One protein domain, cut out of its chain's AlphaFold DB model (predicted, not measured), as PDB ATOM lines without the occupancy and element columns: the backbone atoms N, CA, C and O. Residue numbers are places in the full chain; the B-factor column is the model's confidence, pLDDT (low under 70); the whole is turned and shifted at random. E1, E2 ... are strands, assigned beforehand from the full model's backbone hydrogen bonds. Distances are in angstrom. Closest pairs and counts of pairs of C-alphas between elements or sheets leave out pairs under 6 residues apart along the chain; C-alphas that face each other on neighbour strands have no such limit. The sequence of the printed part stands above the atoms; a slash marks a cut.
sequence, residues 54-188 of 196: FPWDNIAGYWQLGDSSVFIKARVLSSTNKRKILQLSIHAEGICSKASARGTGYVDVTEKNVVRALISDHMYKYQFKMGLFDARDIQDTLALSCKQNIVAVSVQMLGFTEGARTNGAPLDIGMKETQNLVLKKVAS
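AT A GLANCE: This is residues 54 to 188 of the 196 residues of an uncharacterized protein of Bdellovibrio exovorus JSS (UniProt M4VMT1). The domain is a closed barrel of eight antiparallel strands, with E1 to E8 following one another round the ring and E8 closing it beside E1. Two long links, residues 135 to 148 and 161 to 178, lie at opposite ends of the longest strand, E7. The printed part has 135 residues, with eight named strands in the order E1 to E8 and no named helix, and its class is all strand. It is compact, with a radius of gyration of the C-alphas of 15.0 A and spans of 44 by 38 by 31 A.

HOW THE PARTS SIT: Along the printed part the strands form a meander, each the antiparallel neighbour of the one before. E1, residues 61 to 65, forms a hairpin with E2, residues 70 to 79, at 138 degrees; N 63 and O 72 are 2.8 A apart, within hydrogen-bond range. E2 forms a hairpin with E3, residues 84 to 92, at 161 degrees, with N 73 and O 89 at 2.8 A. E3 and E4, residues 101 to 107, are a hairpin at 154 degrees, with N 105 and O 86 at 2.7 A. E4 and E5, residues 115 to 120, are a hairpin at 159 degrees, with N 106 and O 116 at 2.9 A. E5 and E6, residues 124 to 134, are a hairpin at 155 degrees, with N 117 and O 128 at 2.8 A. E6 and E7, residues 149 to 160, are a hairpin at 163 degrees, with N 129 and O 154 at 2.8 A. E7 and E8, residues 179 to 187, are a hairpin at 121 degrees, with N 153 and O 181 at 2.8 A. E8 and E1 are antiparallel neighbours at 142 degrees, with N 64 and O 184 at 2.8 A. The pairing of E8 is staggered: residues 179 to 183 pair with E7 and residues 183 to 187 with E1. E2 and E6 are apart, and so are E4 and E8, for instance.

IN THESE COORDINATES: E1 begins at C-alpha 61, (14.087, -36.098, 9.665), and measures 12.9 A from first to last C-alpha. E2 measures 25.7 A, E3 26.4 A, E4 20.3 A and E5 16.1 A. E6 measures 31.4 A, and E7 measures 33.5 A from C-alpha 149 at (11.389, -48.559, 19.950). E8 measures 23.4 A and ends at C-alpha 187, (18.649, -34.910, 13.121).

THE WHOLE: The C-alphas of Ser 145 and Glu 162 are the two farthest apart, at 46.7 A. The printed part has no cut. The links from E6 to E7 and from E7 to E8 are long, with 14 and 18 residues. The mean pLDDT of the printed part is 79.9; residues 94 to 96, 139 to 147 and 162 to 177 are under 70.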
ATOM      1  N   PHE A  54       3.753 -48.111  12.663       92.88
ATOM      2  CA  PHE A  54       4.813 -47.265  12.119       92.88
ATOM      3  C   PHE A  54       4.722 -45.822  12.665       92.88
ATOM      4  O   PHE A  54       3.621 -45.260  12.695       92.88
ATOM      5  N   PRO A  55       5.840 -45.186  13.070       92.44
ATOM      6  CA  PRO A  55       5.833 -43.941  13.835       92.44
ATOM      7  C   PRO A  55       5.707 -42.713  12.922       92.44
ATOM      8  O   PRO A  55       6.641 -41.925  12.785       92.44
ATOM      9  N   TRP A  56       4.551 -42.539  12.282       91.75
ATOM     10  CA  TRP A  56       4.314 -41.465  11.304       91.75
ATOM     11  C   TRP A  56       4.619 -40.062  11.833       91.75
ATOM     12  O   TRP A  56       5.167 -39.250  11.093       91.75
ATOM     13  N   ASP A  57       4.345 -39.793  13.106       89.38
ATOM     14  CA  ASP A  57       4.551 -38.462  13.689       89.38
ATOM     15  C   ASP A  57       6.029 -38.169  14.002       89.38
ATOM     16  O   ASP A  57       6.437 -37.014  14.066       89.38
ATOM     17  N   ASN A  58       6.861 -39.213  14.122       88.75
ATOM     18  CA  ASN A  58       8.257 -39.099  14.557       88.75
ATOM     19  C   ASN A  58       9.281 -39.491  13.481       88.75
ATOM     20  O   ASN A  58      10.477 -39.234  13.658       88.75
ATOM     21  N   ILE A  59       8.840 -40.089  12.367       92.50
ATOM     22  CA  ILE A  59       9.723 -40.576  11.295       92.50
ATOM     23  C   ILE A  59      10.366 -39.445  10.484       92.50
ATOM     24  O   ILE A  59      11.387 -39.658   9.840       92.50
ATOM     25  N   ALA A  60       9.803 -38.234  10.491       92.69
ATOM     26  CA  ALA A  60      10.379 -37.119   9.746       92.69
ATOM     27  C   ALA A  60      11.776 -36.742  10.278       92.69
ATOM     28  O   ALA A  60      11.994 -36.675  11.494       92.69
ATOM     29  N   GLY A  61      12.711 -36.496   9.358       90.81
ATOM     30  CA  GLY A  61      14.087 -36.098   9.665       90.81
ATOM     31  C   GLY A  61      15.132 -36.905   8.900       90.81
ATOM     32  O   GLY A  61      14.828 -37.544   7.889       90.81
ATOM     33  N   TYR A  62      16.368 -36.852   9.385       89.00
ATOM     34  CA  TYR A  62      17.514 -37.574   8.846       89.00
ATOM     35  C   TYR A  62      17.848 -38.781   9.719       89.00
ATOM     36  O   TYR A  62      17.917 -38.693  10.949       89.00
ATOM     37  N   TRP A  63      18.073 -39.904   9.049       90.38
ATOM     38  CA  TRP A  63      18.346 -41.197   9.651       90.38
ATOM     39  C   TRP A  63      19.608 -41.780   9.040       90.38
ATOM     40  O   TRP A  63      19.710 -41.875   7.820       90.38
ATOM     41  N   GLN A  64      20.558 -42.173   9.870       87.12
ATOM     42  CA  GLN A  64      21.739 -42.899   9.432       87.12
ATOM     43  C   GLN A  64      21.388 -44.376   9.248       87.12
ATOM     44  O   GLN A  64      20.643 -44.949  10.050       87.12
ATOM     45  N   LEU A  65      21.885 -44.966   8.163       83.50
ATOM     46  CA  LEU A  65      21.665 -46.366   7.831       83.50
ATOM     47  C   LEU A  65      22.769 -47.228   8.468       83.50
ATOM     48  O   LEU A  65      23.879 -47.286   7.939       83.50
ATOM     49  N   GLY A  66      22.479 -47.878   9.601       77.69
ATOM     50  CA  GLY A  66      23.505 -48.555  10.404       77.69
ATOM     51  C   GLY A  66      24.652 -47.603  10.773       77.69
ATOM     52  O   GLY A  66      24.409 -46.435  11.069       77.69
ATOM     53  N   ASP A  67      25.890 -48.086  10.658       72.00
ATOM     54  CA  ASP A  67      27.123 -47.303  10.854       72.00
ATOM     55  C   ASP A  67      27.708 -46.744   9.540       72.00
ATOM     56  O   ASP A  67      28.877 -46.368   9.471       72.00
ATOM     57  N   SER A  68      26.919 -46.693   8.463       74.62
ATOM     58  CA  SER A  68      27.398 -46.182   7.173       74.62
ATOM     59  C   SER A  68      27.415 -44.648   7.111       74.62
ATOM     60  O   SER A  68      26.739 -43.966   7.882       74.62
ATOM     61  N   SER A  69      28.122 -44.098   6.120       77.94
ATOM     62  CA  SER A  69      28.074 -42.675   5.737       77.94
ATOM     63  C   SER A  69      26.843 -42.320   4.880       77.94
ATOM     64  O   SER A  69      26.789 -41.270   4.231       77.94
ATOM     65  N   VAL A  70      25.842 -43.208   4.849       81.75
ATOM     66  CA  VAL A  70      24.601 -43.034   4.098       81.75
ATOM     67  C   VAL A  70      23.495 -42.536   5.018       81.75
ATOM     68  O   VAL A  70      23.134 -43.170   6.013       81.75
ATOM     69  N   PHE A  71      22.882 -41.428   4.613       87.50
ATOM     70  CA  PHE A  71      21.774 -40.804   5.317       87.50
ATOM     71  C   PHE A  71      20.491 -40.877   4.499       87.50
ATOM     72  O   PHE A  71      20.442 -40.547   3.315       87.50
ATOM     73  N   ILE A  72      19.405 -41.256   5.160       90.44
ATOM     74  CA  ILE A  72      18.057 -41.267   4.615       90.44
ATOM     75  C   ILE A  72      17.311 -40.084   5.209       90.44
ATOM     76  O   ILE A  72      17.054 -40.020   6.410       90.44
ATOM     77  N   LYS A  73      16.903 -39.157   4.353       92.19
ATOM     78  CA  LYS A  73      15.944 -38.124   4.720       92.19
ATOM     79  C   LYS A  73      14.537 -38.634   4.461       92.19
ATOM     80  O   LYS A  73      14.169 -38.888   3.310       92.19
ATOM     81  N   ALA A  74      13.754 -38.716   5.527       94.19
ATOM     82  CA  ALA A  74      12.354 -39.088   5.507       94.19
ATOM     83  C   ALA A  74      11.467 -37.849   5.679       94.19
ATOM     84  O   ALA A  74      11.662 -37.034   6.583       94.19
ATOM     85  N   ARG A  75      10.470 -37.707   4.804       93.81
ATOM     86  CA  ARG A  75       9.468 -36.639   4.858       93.81
ATOM     87  C   ARG A  75       8.080 -37.233   4.690       93.81
ATOM     88  O   ARG A  75       7.780 -37.833   3.662       93.81
ATOM     89  N   VAL A  76       7.211 -37.026   5.668       93.25
ATOM     90  CA  VAL A  76       5.803 -37.416   5.551       93.25
ATOM     91  C   VAL A  76       5.109 -36.447   4.597       93.25
ATOM     92  O   VAL A  76       5.093 -35.242   4.838       93.25
ATOM     93  N   LEU A  77       4.571 -36.963   3.490       92.38
ATOM     94  CA  LEU A  77       3.790 -36.161   2.538       92.38
ATOM     95  C   LEU A  77       2.296 -36.189   2.867       92.38
ATOM     96  O   LEU A  77       1.580 -35.232   2.599       92.38
ATOM     97  N   SER A  78       1.816 -37.299   3.428       89.88
ATOM     98  CA  SER A  78       0.434 -37.457   3.872       89.88
ATOM     99  C   SER A  78       0.371 -38.530   4.955       89.88
ATOM    100  O   SER A  78       0.994 -39.579   4.808       89.88
ATOM    101  N   SER A  79      -0.384 -38.279   6.023       88.12
ATOM    102  CA  SER A  79      -0.685 -39.256   7.074       88.12
ATOM    103  C   SER A  79      -2.150 -39.104   7.469       88.12
ATOM    104  O   SER A  79      -2.505 -38.423   8.423       88.12
ATOM    105  N   THR A  80      -3.025 -39.678   6.653       86.44
ATOM    106  CA  THR A  80      -4.464 -39.742   6.917       86.44
ATOM    107  C   THR A  80      -4.871 -41.191   7.154       86.44
ATOM    108  O   THR A  80      -4.161 -42.119   6.759       86.44
ATOM    109  N   ASN A  81      -6.064 -41.408   7.709       80.00
ATOM    110  CA  ASN A  81      -6.612 -42.759   7.882       80.00
ATOM    111  C   ASN A  81      -6.763 -43.524   6.555       80.00
ATOM    112  O   ASN A  81      -6.774 -44.750   6.555       80.00
ATOM    113  N   LYS A  82      -6.876 -42.811   5.424       80.25
ATOM    114  CA  LYS A  82      -7.061 -43.400   4.087       80.25
ATOM    115  C   LYS A  82      -5.764 -43.517   3.289       80.25
ATOM    116  O   LYS A  82      -5.695 -44.311   2.358       80.25
ATOM    117  N   ARG A  83      -4.758 -42.695   3.594       83.69
ATOM    118  CA  ARG A  83      -3.533 -42.591   2.797       83.69
ATOM    119  C   ARG A  83      -2.358 -42.180   3.667       83.69
ATOM    120  O   ARG A  83      -2.393 -41.115   4.281       83.69
ATOM    121  N   LYS A  84      -1.309 -43.003   3.658       90.94
ATOM    122  CA  LYS A  84      -0.035 -42.727   4.321       90.94
ATOM    123  C   LYS A  84       1.096 -42.809   3.301       90.94
ATOM    124  O   LYS A  84       1.242 -43.830   2.631       90.94
ATOM    125  N   ILE A  85       1.828 -41.711   3.131       92.44
ATOM    126  CA  ILE A  85       2.868 -41.555   2.110       92.44
ATOM    127  C   ILE A  85       4.113 -40.974   2.754       92.44
ATOM    128  O   ILE A  85       4.080 -39.883   3.334       92.44
ATOM    129  N   LEU A  86       5.222 -41.676   2.573       95.44
ATOM    130  CA  LEU A  86       6.536 -41.269   3.031       95.44
ATOM    131  C   LEU A  86       7.422 -40.982   1.820       95.44
ATOM    132  O   LEU A  86       7.626 -41.853   0.990       95.44
ATOM    133  N   GLN A  87       7.965 -39.782   1.694       95.88
ATOM    134  CA  GLN A  87       9.025 -39.513   0.730       95.88
ATOM    135  C   GLN A  87      10.373 -39.828   1.371       95.88
ATOM    136  O   GLN A  87      10.657 -39.365   2.476       95.88
ATOM    137  N   LEU A  88      11.201 -40.583   0.656       94.75
ATOM    138  CA  LEU A  88      12.556 -40.924   1.061       94.75
ATOM    139  C   LEU A  88      13.551 -40.350   0.058       94.75
ATOM    140  O   LEU A  88      13.329 -40.360  -1.155       94.75
ATOM    141  N   SER A  89      14.667 -39.850   0.568       91.56
ATOM    142  CA  SER A  89      15.803 -39.448  -0.254       91.56
ATOM    143  C   SER A  89      17.100 -39.864   0.413       91.56
ATOM    144  O   SER A  89      17.235 -39.710   1.624       91.56
ATOM    145  N   ILE A  90      18.020 -40.402  -0.380       89.00
ATOM    146  CA  ILE A  90      19.332 -40.851   0.079       89.00
ATOM    147  C   ILE A  90      20.331 -39.721  -0.152       89.00
ATOM    148  O   ILE A  90      20.307 -39.073  -1.198       89.00
ATOM    149  N   HIS A  91      21.178 -39.474   0.839       85.50
ATOM    150  CA  HIS A  91      22.239 -38.472   0.837       85.50
ATOM    151  C   HIS A  91      23.523 -39.128   1.338       85.50
ATOM    152  O   HIS A  91      23.475 -39.993   2.212       85.50
ATOM    153  N   ALA A  92      24.657 -38.712   0.787       78.50
ATOM    154  CA  ALA A  92      25.963 -39.077   1.318       78.50
ATOM    155  C   ALA A  92      26.399 -38.047   2.368       78.50
ATOM    156  O   ALA A  92      25.980 -36.884   2.316       78.50
ATOM    157  N   GLU A  93      27.252 -38.464   3.298       71.44
ATOM    158  CA  GLU A  93      27.903 -37.568   4.254       71.44
ATOM    159  C   GLU A  93      28.548 -36.357   3.558       71.44
ATOM    160  O   GLU A  93      29.148 -36.476   2.489       71.44
ATOM    161  N   GLY A  94      28.359 -35.160   4.121       68.56
ATOM    162  CA  GLY A  94      28.864 -33.906   3.547       68.56
ATOM    163  C   GLY A  94      28.142 -33.407   2.281       68.56
ATOM    164  O   GLY A  94      28.339 -32.256   1.888       68.56
ATOM    165  N   ILE A  95      27.260 -34.205   1.655       68.38
ATOM    166  CA  ILE A  95      26.507 -33.842   0.440       68.38
ATOM    167  C   ILE A  95      24.997 -33.953   0.701       68.38
ATOM    168  O   ILE A  95      24.297 -34.813   0.172       68.38
ATOM    169  N   CYS A  96      24.466 -33.031   1.503       68.12
ATOM    170  CA  CYS A  96      23.030 -32.988   1.808       68.12
ATOM    171  C   CYS A  96      22.185 -32.135   0.852       68.12
ATOM    172  O   CYS A  96      20.952 -32.159   0.913       68.12
ATOM    173  N   SER A  97      22.819 -31.291   0.033       70.31
ATOM    174  CA  SER A  97      22.106 -30.360  -0.855       70.31
ATOM    175  C   SER A  97      21.477 -31.076  -2.051       70.31
ATOM    176  O   SER A  97      20.473 -30.615  -2.597       70.31
ATOM    177  N   LYS A  98      22.027 -32.232  -2.440       78.81
ATOM    178  CA  LYS A  98      21.557 -33.032  -3.566       78.81
ATOM    179  C   LYS A  98      21.446 -34.499  -3.162       78.81
ATOM    180  O   LYS A  98      22.445 -35.166  -2.944       78.81
ATOM    181  N   ALA A  99      20.211 -34.991  -3.140       83.25
ATOM    182  CA  ALA A  99      19.941 -36.410  -2.952       83.25
ATOM    183  C   ALA A  99      20.542 -37.234  -4.103       83.25
ATOM    184  O   ALA A  99      20.344 -36.876  -5.269       83.25
ATOM    185  N   SER A 100      21.204 -38.343  -3.776       84.38
ATOM    186  CA  SER A 100      21.717 -39.319  -4.742       84.38
ATOM    187  C   SER A 100      20.593 -40.164  -5.338       84.38
ATOM    188  O   SER A 100      20.562 -40.385  -6.544       84.38
ATOM    189  N   ALA A 101      19.622 -40.549  -4.508       87.19
ATOM    190  CA  ALA A 101      18.457 -41.331  -4.902       87.19
ATOM    191  C   ALA A 101      17.188 -40.805  -4.225       87.19
ATOM    192  O   ALA A 101      17.237 -40.172  -3.163       87.19
ATOM    193  N   ARG A 102      16.027 -41.062  -4.830       92.25
ATOM    194  CA  ARG A 102      14.724 -40.666  -4.277       92.25
ATOM    195  C   ARG A 102      13.698 -41.763  -4.474       92.25
ATOM    196  O   ARG A 102      13.795 -42.570  -5.392       92.25
ATOM    197  N   GLY A 103      12.706 -41.769  -3.600       93.00
ATOM    198  CA  GLY A 103      11.649 -42.755  -3.627       93.00
ATOM    199  C   GLY A 103      10.446 -42.353  -2.802       93.00
ATOM    200  O   GLY A 103      10.479 -41.388  -2.031       93.00
ATOM    201  N   THR A 104       9.387 -43.136  -2.953       93.25
ATOM    202  CA  THR A 104       8.162 -42.970  -2.177       93.25
ATOM    203  C   THR A 104       7.773 -44.300  -1.556       93.25
ATOM    204  O   THR A 104       7.756 -45.333  -2.226       93.25
ATOM    205  N   GLY A 105       7.484 -44.248  -0.263       92.88
ATOM    206  CA  GLY A 105       7.009 -45.333   0.563       92.88
ATOM    207  C   GLY A 105       5.527 -45.232   0.869       92.88
ATOM    208  O   GLY A 105       4.983 -44.141   1.065       92.88
ATOM    209  N   TYR A 106       4.896 -46.396   0.945       92.56
ATOM    210  CA  TYR A 106       3.485 -46.560   1.258       92.56
ATOM    211  C   TYR A 106       3.306 -47.696   2.259       92.56
ATOM    212  O   TYR A 106       4.161 -48.574   2.377       92.56
ATOM    213  N   VAL A 107       2.182 -47.674   2.969       88.00
ATOM    214  CA  VAL A 107       1.750 -48.812   3.781       88.00
ATOM    215  C   VAL A 107       1.086 -49.835   2.876       88.00
ATOM    216  O   VAL A 107       0.194 -49.484   2.103       88.00
ATOM    217  N   ASP A 108       1.516 -51.086   2.985       73.62
ATOM    218  CA  ASP A 108       0.866 -52.196   2.302       73.62
ATOM    219  C   ASP A 108      -0.491 -52.495   2.965       73.62
ATOM    220  O   ASP A 108      -0.630 -52.452   4.189       73.62
ATOM    221  N   VAL A 109      -1.508 -52.815   2.165       74.19
ATOM    222  CA  VAL A 109      -2.829 -53.223   2.671       74.19
ATOM    223  C   VAL A 109      -2.760 -54.509   3.502       74.19
ATOM    224  O   VAL A 109      -3.567 -54.685   4.418       74.19
ATOM    225  N   THR A 110      -1.787 -55.376   3.209       79.88
ATOM    226  CA  THR A 110      -1.537 -56.644   3.910       79.88
ATOM    227  C   THR A 110      -0.659 -56.468   5.152       79.88
ATOM    228  O   THR A 110      -0.885 -57.134   6.160       79.88
ATOM    229  N   GLU A 111       0.276 -55.515   5.137       83.50
ATOM    230  CA  GLU A 111       1.200 -55.222   6.239       83.50
ATOM    231  C   GLU A 111       1.015 -53.775   6.733       83.50
ATOM    232  O   GLU A 111       1.839 -52.894   6.494       83.50
ATOM    233  N   LYS A 112      -0.073 -53.523   7.472       85.88
ATOM    234  CA  LYS A 112      -0.521 -52.170   7.881       85.88
ATOM    235  C   LYS A 112       0.476 -51.358   8.726       85.88
ATOM    236  O   LYS A 112       0.323 -50.144   8.875       85.88
ATOM    237  N   ASN A 113       1.475 -52.027   9.290       90.50
ATOM    238  CA  ASN A 113       2.500 -51.450  10.158       90.50
ATOM    239  C   ASN A 113       3.869 -51.333   9.467       90.50
ATOM    240  O   ASN A 113       4.825 -50.851  10.069       90.50
ATOM    241  N   VAL A 114       3.966 -51.753   8.206       92.50
ATOM    242  CA  VAL A 114       5.201 -51.748   7.424       92.50
ATOM    243  C   VAL A 114       5.095 -50.696   6.332       92.50
ATOM    244  O   VAL A 114       4.075 -50.579   5.655       92.50
ATOM    245  N   VAL A 115       6.176 -49.949   6.128       94.25
ATOM    246  CA  VAL A 115       6.316 -49.067   4.967       94.25
ATOM    247  C   VAL A 115       7.204 -49.737   3.934       94.25
ATOM    248  O   VAL A 115       8.347 -50.081   4.221       94.25
ATOM    249  N   ARG A 116       6.694 -49.891   2.713       94.12
ATOM    250  CA  ARG A 116       7.467 -50.352   1.558       94.12
ATOM    251  C   ARG A 116       7.736 -49.175   0.643       94.12
ATOM    252  O   ARG A 116       6.794 -48.510   0.216       94.12
ATOM    253  N   ALA A 117       9.003 -48.914   0.351       93.62
ATOM    254  CA  ALA A 117       9.421 -47.825  -0.517       93.62
ATOM    255  C   ALA A 117      10.295 -48.330  -1.655       93.62
ATOM    256  O   ALA A 117      11.205 -49.129  -1.451       93.62
ATOM    257  N   LEU A 118      10.029 -47.823  -2.854       91.50
ATOM    258  CA  LEU A 118      10.913 -48.001  -3.996       91.50
ATOM    259  C   LEU A 118      11.778 -46.758  -4.113       91.50
ATOM    260  O   LEU A 118      11.247 -45.656  -4.263       91.50
ATOM    261  N   ILE A 119      13.088 -46.946  -4.019       90.50
ATOM    262  CA  ILE A 119      14.081 -45.881  -4.124       90.50
ATOM    263  C   ILE A 119      14.954 -46.186  -5.328       90.50
ATOM    264  O   ILE A 119      15.446 -47.301  -5.471       90.50
ATOM    265  N   SER A 120      15.155 -45.207  -6.194       87.44
ATOM    266  CA  SER A 120      16.024 -45.373  -7.353       87.44
ATOM    267  C   SER A 120      16.858 -44.131  -7.598       87.44
ATOM    268  O   SER A 120      16.440 -43.005  -7.303       87.44
ATOM    269  N   ASP A 121      18.025 -44.357  -8.173       83.12
ATOM    270  CA  ASP A 121      18.789 -43.344  -8.882       83.12
ATOM    271  C   ASP A 121      18.835 -43.706 -10.380       83.12
ATOM    272  O   ASP A 121      17.961 -44.407 -10.889       83.12
ATOM    273  N   HIS A 122      19.812 -43.165 -11.102       79.38
ATOM    274  CA  HIS A 122      19.991 -43.396 -12.534       79.38
ATOM    275  C   HIS A 122      20.656 -44.744 -12.859       79.38
ATOM    276  O   HIS A 122      20.618 -45.157 -14.012       79.38
ATOM    277  N   MET A 123      21.246 -45.424 -11.873       78.38
ATOM    278  CA  MET A 123      21.987 -46.674 -12.042       78.38
ATOM    279  C   MET A 123      21.371 -47.862 -11.300       78.38
ATOM    280  O   MET A 123      21.528 -48.995 -11.748       78.38
ATOM    281  N   TYR A 124      20.671 -47.643 -10.188       82.19
ATOM    282  CA  TYR A 124      20.200 -48.701  -9.300       82.19
ATOM    283  C   TYR A 124      18.771 -48.480  -8.826       82.19
ATOM    284  O   TYR A 124      18.289 -47.357  -8.652       82.19
ATOM    285  N   LYS A 125      18.106 -49.600  -8.546       86.75
ATOM    286  CA  LYS A 125      16.769 -49.647  -7.966       86.75
ATOM    287  C   LYS A 125      16.779 -50.493  -6.700       86.75
ATOM    288  O   LYS A 125      17.228 -51.636  -6.713       86.75
ATOM    289  N   TYR A 126      16.209 -49.944  -5.637       87.38
ATOM    290  CA  TYR A 126      16.117 -50.551  -4.317       87.38
ATOM    291  C   TYR A 126      14.674 -50.652  -3.850       87.38
ATOM    292  O   TYR A 126      13.841 -49.785  -4.130       87.38
ATOM    293  N   GLN A 127      14.410 -51.686  -3.065       90.81
ATOM    294  CA  GLN A 127      13.226 -51.812  -2.241       90.81
ATOM    295  C   GLN A 127      13.623 -51.714  -0.777       90.81
ATOM    296  O   GLN A 127      14.481 -52.452  -0.301       90.81
ATOM    297  N   PHE A 128      12.974 -50.802  -0.072       92.50
ATOM    298  CA  PHE A 128      13.112 -50.611   1.359       92.50
ATOM    299  C   PHE A 128      11.842 -51.144   2.013       92.50
ATOM    300  O   PHE A 128      10.740 -50.744   1.634       92.50
ATOM    301  N   LYS A 129      11.983 -52.029   2.995       93.75
ATOM    302  CA  LYS A 129      10.902 -52.460   3.886       93.75
ATOM    303  C   LYS A 129      11.230 -51.940   5.279       93.75
ATOM    304  O   LYS A 129      12.215 -52.370   5.861       93.75
ATOM    305  N   MET A 130      10.462 -50.985   5.788       94.12
ATOM    306  CA  MET A 130      10.725 -50.295   7.052       94.12
ATOM    307  C   MET A 130       9.666 -50.651   8.094       94.12
ATOM    308  O   MET A 130       8.479 -50.731   7.771       94.12
ATOM    309  N   GLY A 131      10.086 -50.807   9.346       93.50
ATOM    310  CA  GLY A 131       9.209 -51.136  10.466       93.50
ATOM    311  C   GLY A 131       9.714 -50.564  11.782       93.50
ATOM    312  O   GLY A 131      10.879 -50.187  11.900       93.50
ATOM    313  N   LEU A 132       8.815 -50.491  12.761       93.00
ATOM    314  CA  LEU A 132       9.141 -50.164  14.144       93.00
ATOM    315  C   LEU A 132       9.121 -51.444  14.968       93.00
ATOM    316  O   LEU A 132       8.175 -52.220  14.870       93.00
ATOM    317  N   PHE A 133      10.134 -51.643  15.793       89.81
ATOM    318  CA  PHE A 133      10.269 -52.824  16.635       89.81
ATOM    319  C   PHE A 133      10.561 -52.397  18.064       89.81
ATOM    320  O   PHE A 133      11.173 -51.349  18.274       89.81
ATOM    321  N   ASP A 134      10.152 -53.204  19.040       87.31
ATOM    322  CA  ASP A 134      10.756 -53.127  20.366       87.31
ATOM    323  C   ASP A 134      12.175 -53.700  20.253       87.31
ATOM    324  O   ASP A 134      12.384 -54.744  19.631       87.31
ATOM    325  N   ALA A 135      13.164 -53.021  20.827       81.62
ATOM    326  CA  ALA A 135      14.552 -53.468  20.793       81.62
ATOM    327  C   ALA A 135      14.733 -54.890  21.350       81.62
ATOM    328  O   ALA A 135      15.639 -55.597  20.915       81.62
ATOM    329  N   ARG A 136      13.857 -55.318  22.269       80.00
ATOM    330  CA  ARG A 136      13.863 -56.661  22.872       80.00
ATOM    331  C   ARG A 136      13.491 -57.776  21.894       80.00
ATOM    332  O   ARG A 136      13.816 -58.929  22.155       80.00
ATOM    333  N   ASP A 137      12.807 -57.440  20.805       80.25
ATOM    334  CA  ASP A 137      12.341 -58.423  19.826       80.25
ATOM    335  C   ASP A 137      13.409 -58.741  18.762       80.25
ATOM    336  O   ASP A 137      13.276 -59.722  18.033       80.25
ATOM    337  N   ILE A 138      14.478 -57.943  18.650       77.50
ATOM    338  CA  ILE A 138      15.546 -58.151  17.659       77.50
ATOM    339  C   ILE A 138      16.647 -59.037  18.259       77.50
ATOM    340  O   ILE A 138      17.252 -58.670  19.250       77.50
ATOM    341  N   GLN A 139      16.938 -60.195  17.659       60.97
ATOM    342  CA  GLN A 139      17.808 -61.219  18.269       60.97
ATOM    343  C   GLN A 139      19.293 -60.822  18.439       60.97
ATOM    344  O   GLN A 139      19.971 -61.425  19.267       60.97
ATOM    345  N   ASP A 140      19.775 -59.778  17.753       59.75
ATOM    346  CA  ASP A 140      21.164 -59.288  17.849       59.75
ATOM    347  C   ASP A 140      21.383 -58.167  18.887       59.75
ATOM    348  O   ASP A 140      22.497 -57.656  19.045       59.75
ATOM    349  N   THR A 141      20.352 -57.748  19.632       52.94
ATOM    350  CA  THR A 141      20.484 -56.701  20.663       52.94
ATOM    351  C   THR A 141      21.074 -57.248  21.964       52.94
ATOM    352  O   THR A 141      20.431 -57.281  23.010       52.94
ATOM    353  N   LEU A 142      22.369 -57.570  21.948       45.22
ATOM    354  CA  LEU A 142      23.157 -57.925  23.141       45.22
ATOM    355  C   LEU A 142      23.212 -56.832  24.242       45.22
ATOM    356  O   LEU A 142      23.882 -57.037  25.250       45.22
ATOM    357  N   ALA A 143      22.543 -55.676  24.107       46.41
ATOM    358  CA  ALA A 143      22.718 -54.566  25.052       46.41
ATOM    359  C   ALA A 143      21.553 -53.562  25.203       46.41
ATOM    360  O   ALA A 143      21.804 -52.415  25.571       46.41
ATOM    361  N   LEU A 144      20.286 -53.925  24.964       53.16
ATOM    362  CA  LEU A 144      19.166 -53.003  25.239       53.16
ATOM    363  C   LEU A 144      18.184 -53.589  26.260       53.16
ATOM    364  O   LEU A 144      17.121 -54.105  25.936       53.16
ATOM    365  N   SER A 145      18.531 -53.434  27.540       48.25
ATOM    366  CA  SER A 145      17.630 -53.619  28.690       48.25
ATOM    367  C   SER A 145      16.554 -52.523  28.804       48.25
ATOM    368  O   SER A 145      15.716 -52.557  29.706       48.25
ATOM    369  N   CYS A 146      16.542 -51.554  27.883       56.31
ATOM    370  CA  CYS A 146      15.557 -50.484  27.825       56.31
ATOM    371  C   CYS A 146      14.443 -50.824  26.824       56.31
ATOM    372  O   CYS A 146      14.721 -51.240  25.702       56.31
ATOM    373  N   LYS A 147      13.177 -50.583  27.204       64.12
ATOM    374  CA  LYS A 147      12.011 -50.597  26.299       64.12
ATOM    375  C   LYS A 147      12.125 -49.454  25.282       64.12
ATOM    376  O   LYS A 147      11.480 -48.417  25.430       64.12
ATOM    377  N   GLN A 148      13.009 -49.603  24.308       77.62
ATOM    378  CA  GLN A 148      13.218 -48.626  23.253       77.62
ATOM    379  C   GLN A 148      12.621 -49.145  21.958       77.62
ATOM    380  O   GLN A 148      12.847 -50.286  21.567       77.62
ATOM    381  N   ASN A 149      11.870 -48.277  21.287       85.00
ATOM    382  CA  ASN A 149      11.389 -48.559  19.950       85.00
ATOM    383  C   ASN A 149      12.463 -48.152  18.945       85.00
ATOM    384  O   ASN A 149      12.938 -47.014  18.968       85.00
ATOM    385  N   ILE A 150      12.806 -49.060  18.043       87.00
ATOM    386  CA  ILE A 150      13.810 -48.854  17.006       87.00
ATOM    387  C   ILE A 150      13.169 -48.963  15.633       87.00
ATOM    388  O   ILE A 150      12.349 -49.845  15.370       87.00
ATOM    389  N   VAL A 151      13.525 -48.034  14.751       90.88
ATOM    390  CA  VAL A 151      13.142 -48.126  13.345       90.88
ATOM    391  C   VAL A 151      14.194 -48.981  12.659       90.88
ATOM    392  O   VAL A 151      15.376 -48.655  12.706       90.88
ATOM    393  N   ALA A 152      13.772 -50.059  12.014       90.62
ATOM    394  CA  ALA A 152      14.653 -50.902  11.222       90.62
ATOM    395  C   ALA A 152      14.200 -50.926   9.764       90.62
ATOM    396  O   ALA A 152      13.032 -50.676   9.441       90.62
ATOM    397  N   VAL A 153      15.142 -51.216   8.878       91.00
ATOM    398  CA  VAL A 153      14.920 -51.293   7.443       91.00
ATOM    399  C   VAL A 153      15.584 -52.534   6.877       91.00
ATOM    400  O   VAL A 153      16.717 -52.853   7.212       91.00
ATOM    401  N   SER A 154      14.869 -53.210   5.990       90.31
ATOM    402  CA  SER A 154      15.427 -54.204   5.091       90.31
ATOM    403  C   SER A 154      15.592 -53.588   3.708       90.31
ATOM    404  O   SER A 154      14.637 -53.028   3.160       90.31
ATOM    405  N   VAL A 155      16.808 -53.641   3.173       88.31
ATOM    406  CA  VAL A 155      17.182 -53.078   1.876       88.31
ATOM    407  C   VAL A 155      17.480 -54.219   0.914       88.31
ATOM    408  O   VAL A 155      18.363 -55.039   1.156       88.31
ATOM    409  N   GLN A 156      16.757 -54.246  -0.202       86.25
ATOM    410  CA  GLN A 156      16.945 -55.204  -1.285       86.25
ATOM    411  C   GLN A 156      17.239 -54.458  -2.587       86.25
ATOM    412  O   GLN A 156      16.500 -53.550  -2.970       86.25
ATOM    413  N   MET A 157      18.294 -54.850  -3.300       83.75
ATOM    414  CA  MET A 157      18.534 -54.370  -4.660       83.75
ATOM    415  C   MET A 157      17.619 -55.122  -5.628       83.75
ATOM    416  O   MET A 157      17.662 -56.344  -5.705       83.75
ATOM    417  N   LEU A 158      16.798 -54.385  -6.372       83.12
ATOM    418  CA  LEU A 158      15.892 -54.946  -7.375       83.12
ATOM    419  C   LEU A 158      16.518 -55.007  -8.771       83.12
ATOM    420  O   LEU A 158      16.068 -55.784  -9.607       83.12
ATOM    421  N   GLY A 159      17.512 -54.164  -9.052       77.88
ATOM    422  CA  GLY A 159      18.166 -54.131 -10.355       77.88
ATOM    423  C   GLY A 159      19.184 -53.006 -10.488       77.88
ATOM    424  O   GLY A 159      19.235 -52.093  -9.658       77.88
ATOM    425  N   PHE A 160      19.981 -53.090 -11.550       78.50
ATOM    426  CA  PHE A 160      21.016 -52.126 -11.909       78.50
ATOM    427  C   PHE A 160      21.110 -51.980 -13.435       78.50
ATOM    428  O   PHE A 160      20.737 -52.896 -14.168       78.50
ATOM    429  N   THR A 161      21.603 -50.842 -13.920       72.94
ATOM    430  CA  THR A 161      21.912 -50.624 -15.342       72.94
ATOM    431  C   THR A 161      23.240 -51.287 -15.720       72.94
ATOM    432  O   THR A 161      24.172 -51.316 -14.910       72.94
ATOM    433  N   GLU A 162      23.371 -51.804 -16.946       55.88
ATOM    434  CA  GLU A 162      24.645 -52.355 -17.440       55.88
ATOM    435  C   GLU A 162      25.792 -51.335 -17.288       55.88
ATOM    436  O   GLU A 162      25.616 -50.144 -17.528       55.88
ATOM    437  N   GLY A 163      26.957 -51.795 -16.812       57.66
ATOM    438  CA  GLY A 163      28.112 -50.945 -16.468       57.66
ATOM    439  C   GLY A 163      28.158 -50.447 -15.015       57.66
ATOM    440  O   GLY A 163      29.206 -50.015 -14.548       57.66
ATOM    441  N   ALA A 164      27.074 -50.573 -14.244       58.00
ATOM    442  CA  ALA A 164      27.055 -50.142 -12.843       58.00
ATOM    443  C   ALA A 164      27.824 -51.102 -11.904       58.00
ATOM    444  O   ALA A 164      28.390 -50.691 -10.897       58.00
ATOM    445  N   ARG A 165      27.915 -52.398 -12.237       54.44
ATOM    446  CA  ARG A 165      28.637 -53.392 -11.412       54.44
ATOM    447  C   ARG A 165      30.148 -53.148 -11.311       54.44
ATOM    448  O   ARG A 165      30.754 -53.603 -10.347       54.44
ATOM    449  N   THR A 166      30.754 -52.465 -12.280       51.53
ATOM    450  CA  THR A 166      32.210 -52.250 -12.339       51.53
ATOM    451  C   THR A 166      32.679 -51.027 -11.550       51.53
ATOM    452  O   THR A 166      33.862 -50.941 -11.242       51.53
ATOM    453  N   ASN A 167      31.772 -50.114 -11.179       47.91
ATOM    454  CA  ASN A 167      32.104 -48.825 -10.553       47.91
ATOM    455  C   ASN A 167      31.868 -48.789  -9.027       47.91
ATOM    456  O   ASN A 167      31.885 -47.718  -8.426       47.91
ATOM    457  N   GLY A 168      31.676 -49.953  -8.399       50.34
ATOM    458  CA  GLY A 168      31.406 -50.078  -6.963       50.34
ATOM    459  C   GLY A 168      29.915 -50.050  -6.609       50.34
ATOM    460  O   GLY A 168      29.060 -49.704  -7.419       50.34
ATOM    461  N   ALA A 169      29.592 -50.483  -5.391       51.25
ATOM    462  CA  ALA A 169      28.237 -50.461  -4.850       51.25
ATOM    463  C   ALA A 169      27.893 -49.050  -4.346       51.25
ATOM    464  O   ALA A 169      28.645 -48.512  -3.541       51.25
ATOM    465  N   PRO A 170      26.774 -48.428  -4.751       51.19
ATOM    466  CA  PRO A 170      26.460 -47.041  -4.369       51.19
ATOM    467  C   PRO A 170      25.971 -46.940  -2.918       51.19
ATOM    468  O   PRO A 170      25.921 -45.861  -2.338       51.19
ATOM    469  N   LEU A 171      25.593 -48.075  -2.338       57.84
ATOM    470  CA  LEU A 171      25.475 -48.275  -0.915       57.84
ATOM    471  C   LEU A 171      26.508 -49.368  -0.640       57.84
ATOM    472  O   LEU A 171      26.297 -50.508  -1.058       57.84
ATOM    473  N   ASP A 172      27.652 -49.023  -0.055       53.53
ATOM    474  CA  ASP A 172      28.742 -49.960   0.261       53.53
ATOM    475  C   ASP A 172      28.358 -50.880   1.430       53.53
ATOM    476  O   ASP A 172      29.018 -50.960   2.458       53.53
ATOM    477  N   ILE A 173      27.192 -51.511   1.323       51.03
ATOM    478  CA  ILE A 173      26.607 -52.297   2.397       51.03
ATOM    479  C   ILE A 173      26.948 -53.789   2.255       51.03
ATOM    480  O   ILE A 173      26.489 -54.600   3.040       51.03
ATOM    481  N   GLY A 174      27.755 -54.210   1.276       45.50
ATOM    482  CA  GLY A 174      28.084 -55.629   1.064       45.50
ATOM    483  C   GLY A 174      27.010 -56.365   0.253       45.50
ATOM    484  O   GLY A 174      26.071 -56.963   0.771       45.50
ATOM    485  N   MET A 175      27.121 -56.305  -1.071       49.09
ATOM    486  CA  MET A 175      26.095 -56.804  -1.987       49.09
ATOM    487  C   MET A 175      25.986 -58.338  -2.038       49.09
ATOM    488  O   MET A 175      26.579 -58.954  -2.923       49.09
ATOM    489  N   LYS A 176      25.140 -58.942  -1.189       49.97
ATOM    490  CA  LYS A 176      24.392 -60.174  -1.510       49.97
ATOM    491  C   LYS A 176      22.985 -60.150  -0.874       49.97
ATOM    492  O   LYS A 176      22.823 -60.110   0.334       49.97
ATOM    493  N   GLU A 177      21.978 -60.155  -1.743       63.84
ATOM    494  CA  GLU A 177      20.567 -60.540  -1.539       63.84
ATOM    495  C   GLU A 177      19.609 -59.647  -0.738       63.84
ATOM    496  O   GLU A 177      18.601 -59.246  -1.316       63.84
ATOM    497  N   THR A 178      19.833 -59.294   0.519       72.06
ATOM    498  CA  THR A 178      18.955 -58.396   1.304       72.06
ATOM    499  C   THR A 178      19.660 -58.101   2.614       72.06
ATOM    500  O   THR A 178      20.291 -58.992   3.171       72.06
ATOM    501  N   GLN A 179      19.549 -56.881   3.125       81.00
ATOM    502  CA  GLN A 179      20.211 -56.518   4.373       81.00
ATOM    503  C   GLN A 179      19.280 -55.841   5.335       81.00
ATOM    504  O   GLN A 179      18.557 -54.927   4.941       81.00
ATOM    505  N   ASN A 180      19.348 -56.251   6.594       85.12
ATOM    506  CA  ASN A 180      18.578 -55.630   7.648       85.12
ATOM    507  C   ASN A 180      19.478 -54.731   8.491       85.12
ATOM    508  O   ASN A 180      20.577 -55.104   8.894       85.12
ATOM    509  N   LEU A 181      19.015 -53.511   8.716       85.44
ATOM    510  CA  LEU A 181      19.786 -52.434   9.317       85.44
ATOM    511  C   LEU A 181      18.884 -51.672  10.279       85.44
ATOM    512  O   LEU A 181      17.676 -51.549  10.056       85.44
ATOM    513  N   VAL A 182      19.474 -51.117  11.331       86.31
ATOM    514  CA  VAL A 182      18.773 -50.192  12.222       86.31
ATOM    515  C   VAL A 182      18.998 -48.763  11.751       86.31
ATOM    516  O   VAL A 182      20.087 -48.390  11.316       86.31
ATOM    517  N   LEU A 183      17.937 -47.965  11.799       86.81
ATOM    518  CA  LEU A 183      17.968 -46.552  11.468       86.81
ATOM    519  C   LEU A 183      18.169 -45.734  12.735       86.81
ATOM    520  O   LEU A 183      17.316 -45.716  13.626       86.81
ATOM    521  N   LYS A 184      19.278 -44.998  12.786       86.50
ATOM    522  CA  LYS A 184      19.572 -44.080  13.884       86.50
ATOM    523  C   LYS A 184      19.144 -42.674  13.501       86.50
ATOM    524  O   LYS A 184      19.645 -42.117  12.526       86.50
ATOM    525  N   LYS A 185      18.220 -42.075  14.256       86.62
ATOM    526  CA  LYS A 185      17.843 -40.676  14.023       86.62
ATOM    527  C   LYS A 185      19.027 -39.785  14.386       86.62
ATOM    528  O   LYS A 185      19.486 -39.821  15.522       86.62
ATOM    529  N   VAL A 186      19.501 -39.003  13.424       84.69
ATOM    530  CA  VAL A 186      20.670 -38.125  13.596       84.69
ATOM    531  C   VAL A 186      20.286 -36.654  13.658       84.69
ATOM    532  O   VAL A 186      20.950 -35.885  14.342       84.69
ATOM    533  N   ALA A 187      19.185 -36.261  13.011       80.88
ATOM    534  CA  ALA A 187      18.649 -34.910  13.121       80.88
ATOM    535  C   ALA A 187      17.170 -34.846  12.720       80.88
ATOM    536  O   ALA A 187      16.668 -35.679  11.958       80.88
ATOM    537  N   SER A 188      16.468 -33.829  13.217       79.38
ATOM    538  CA  SER A 188      15.109 -33.494  12.767       79.38
ATOM    539  C   SER A 188      15.121 -32.691  11.461       79.38
ATOM    540  O   SER A 188      14.195 -32.808  10.657       79.38
TER     541      SER A 188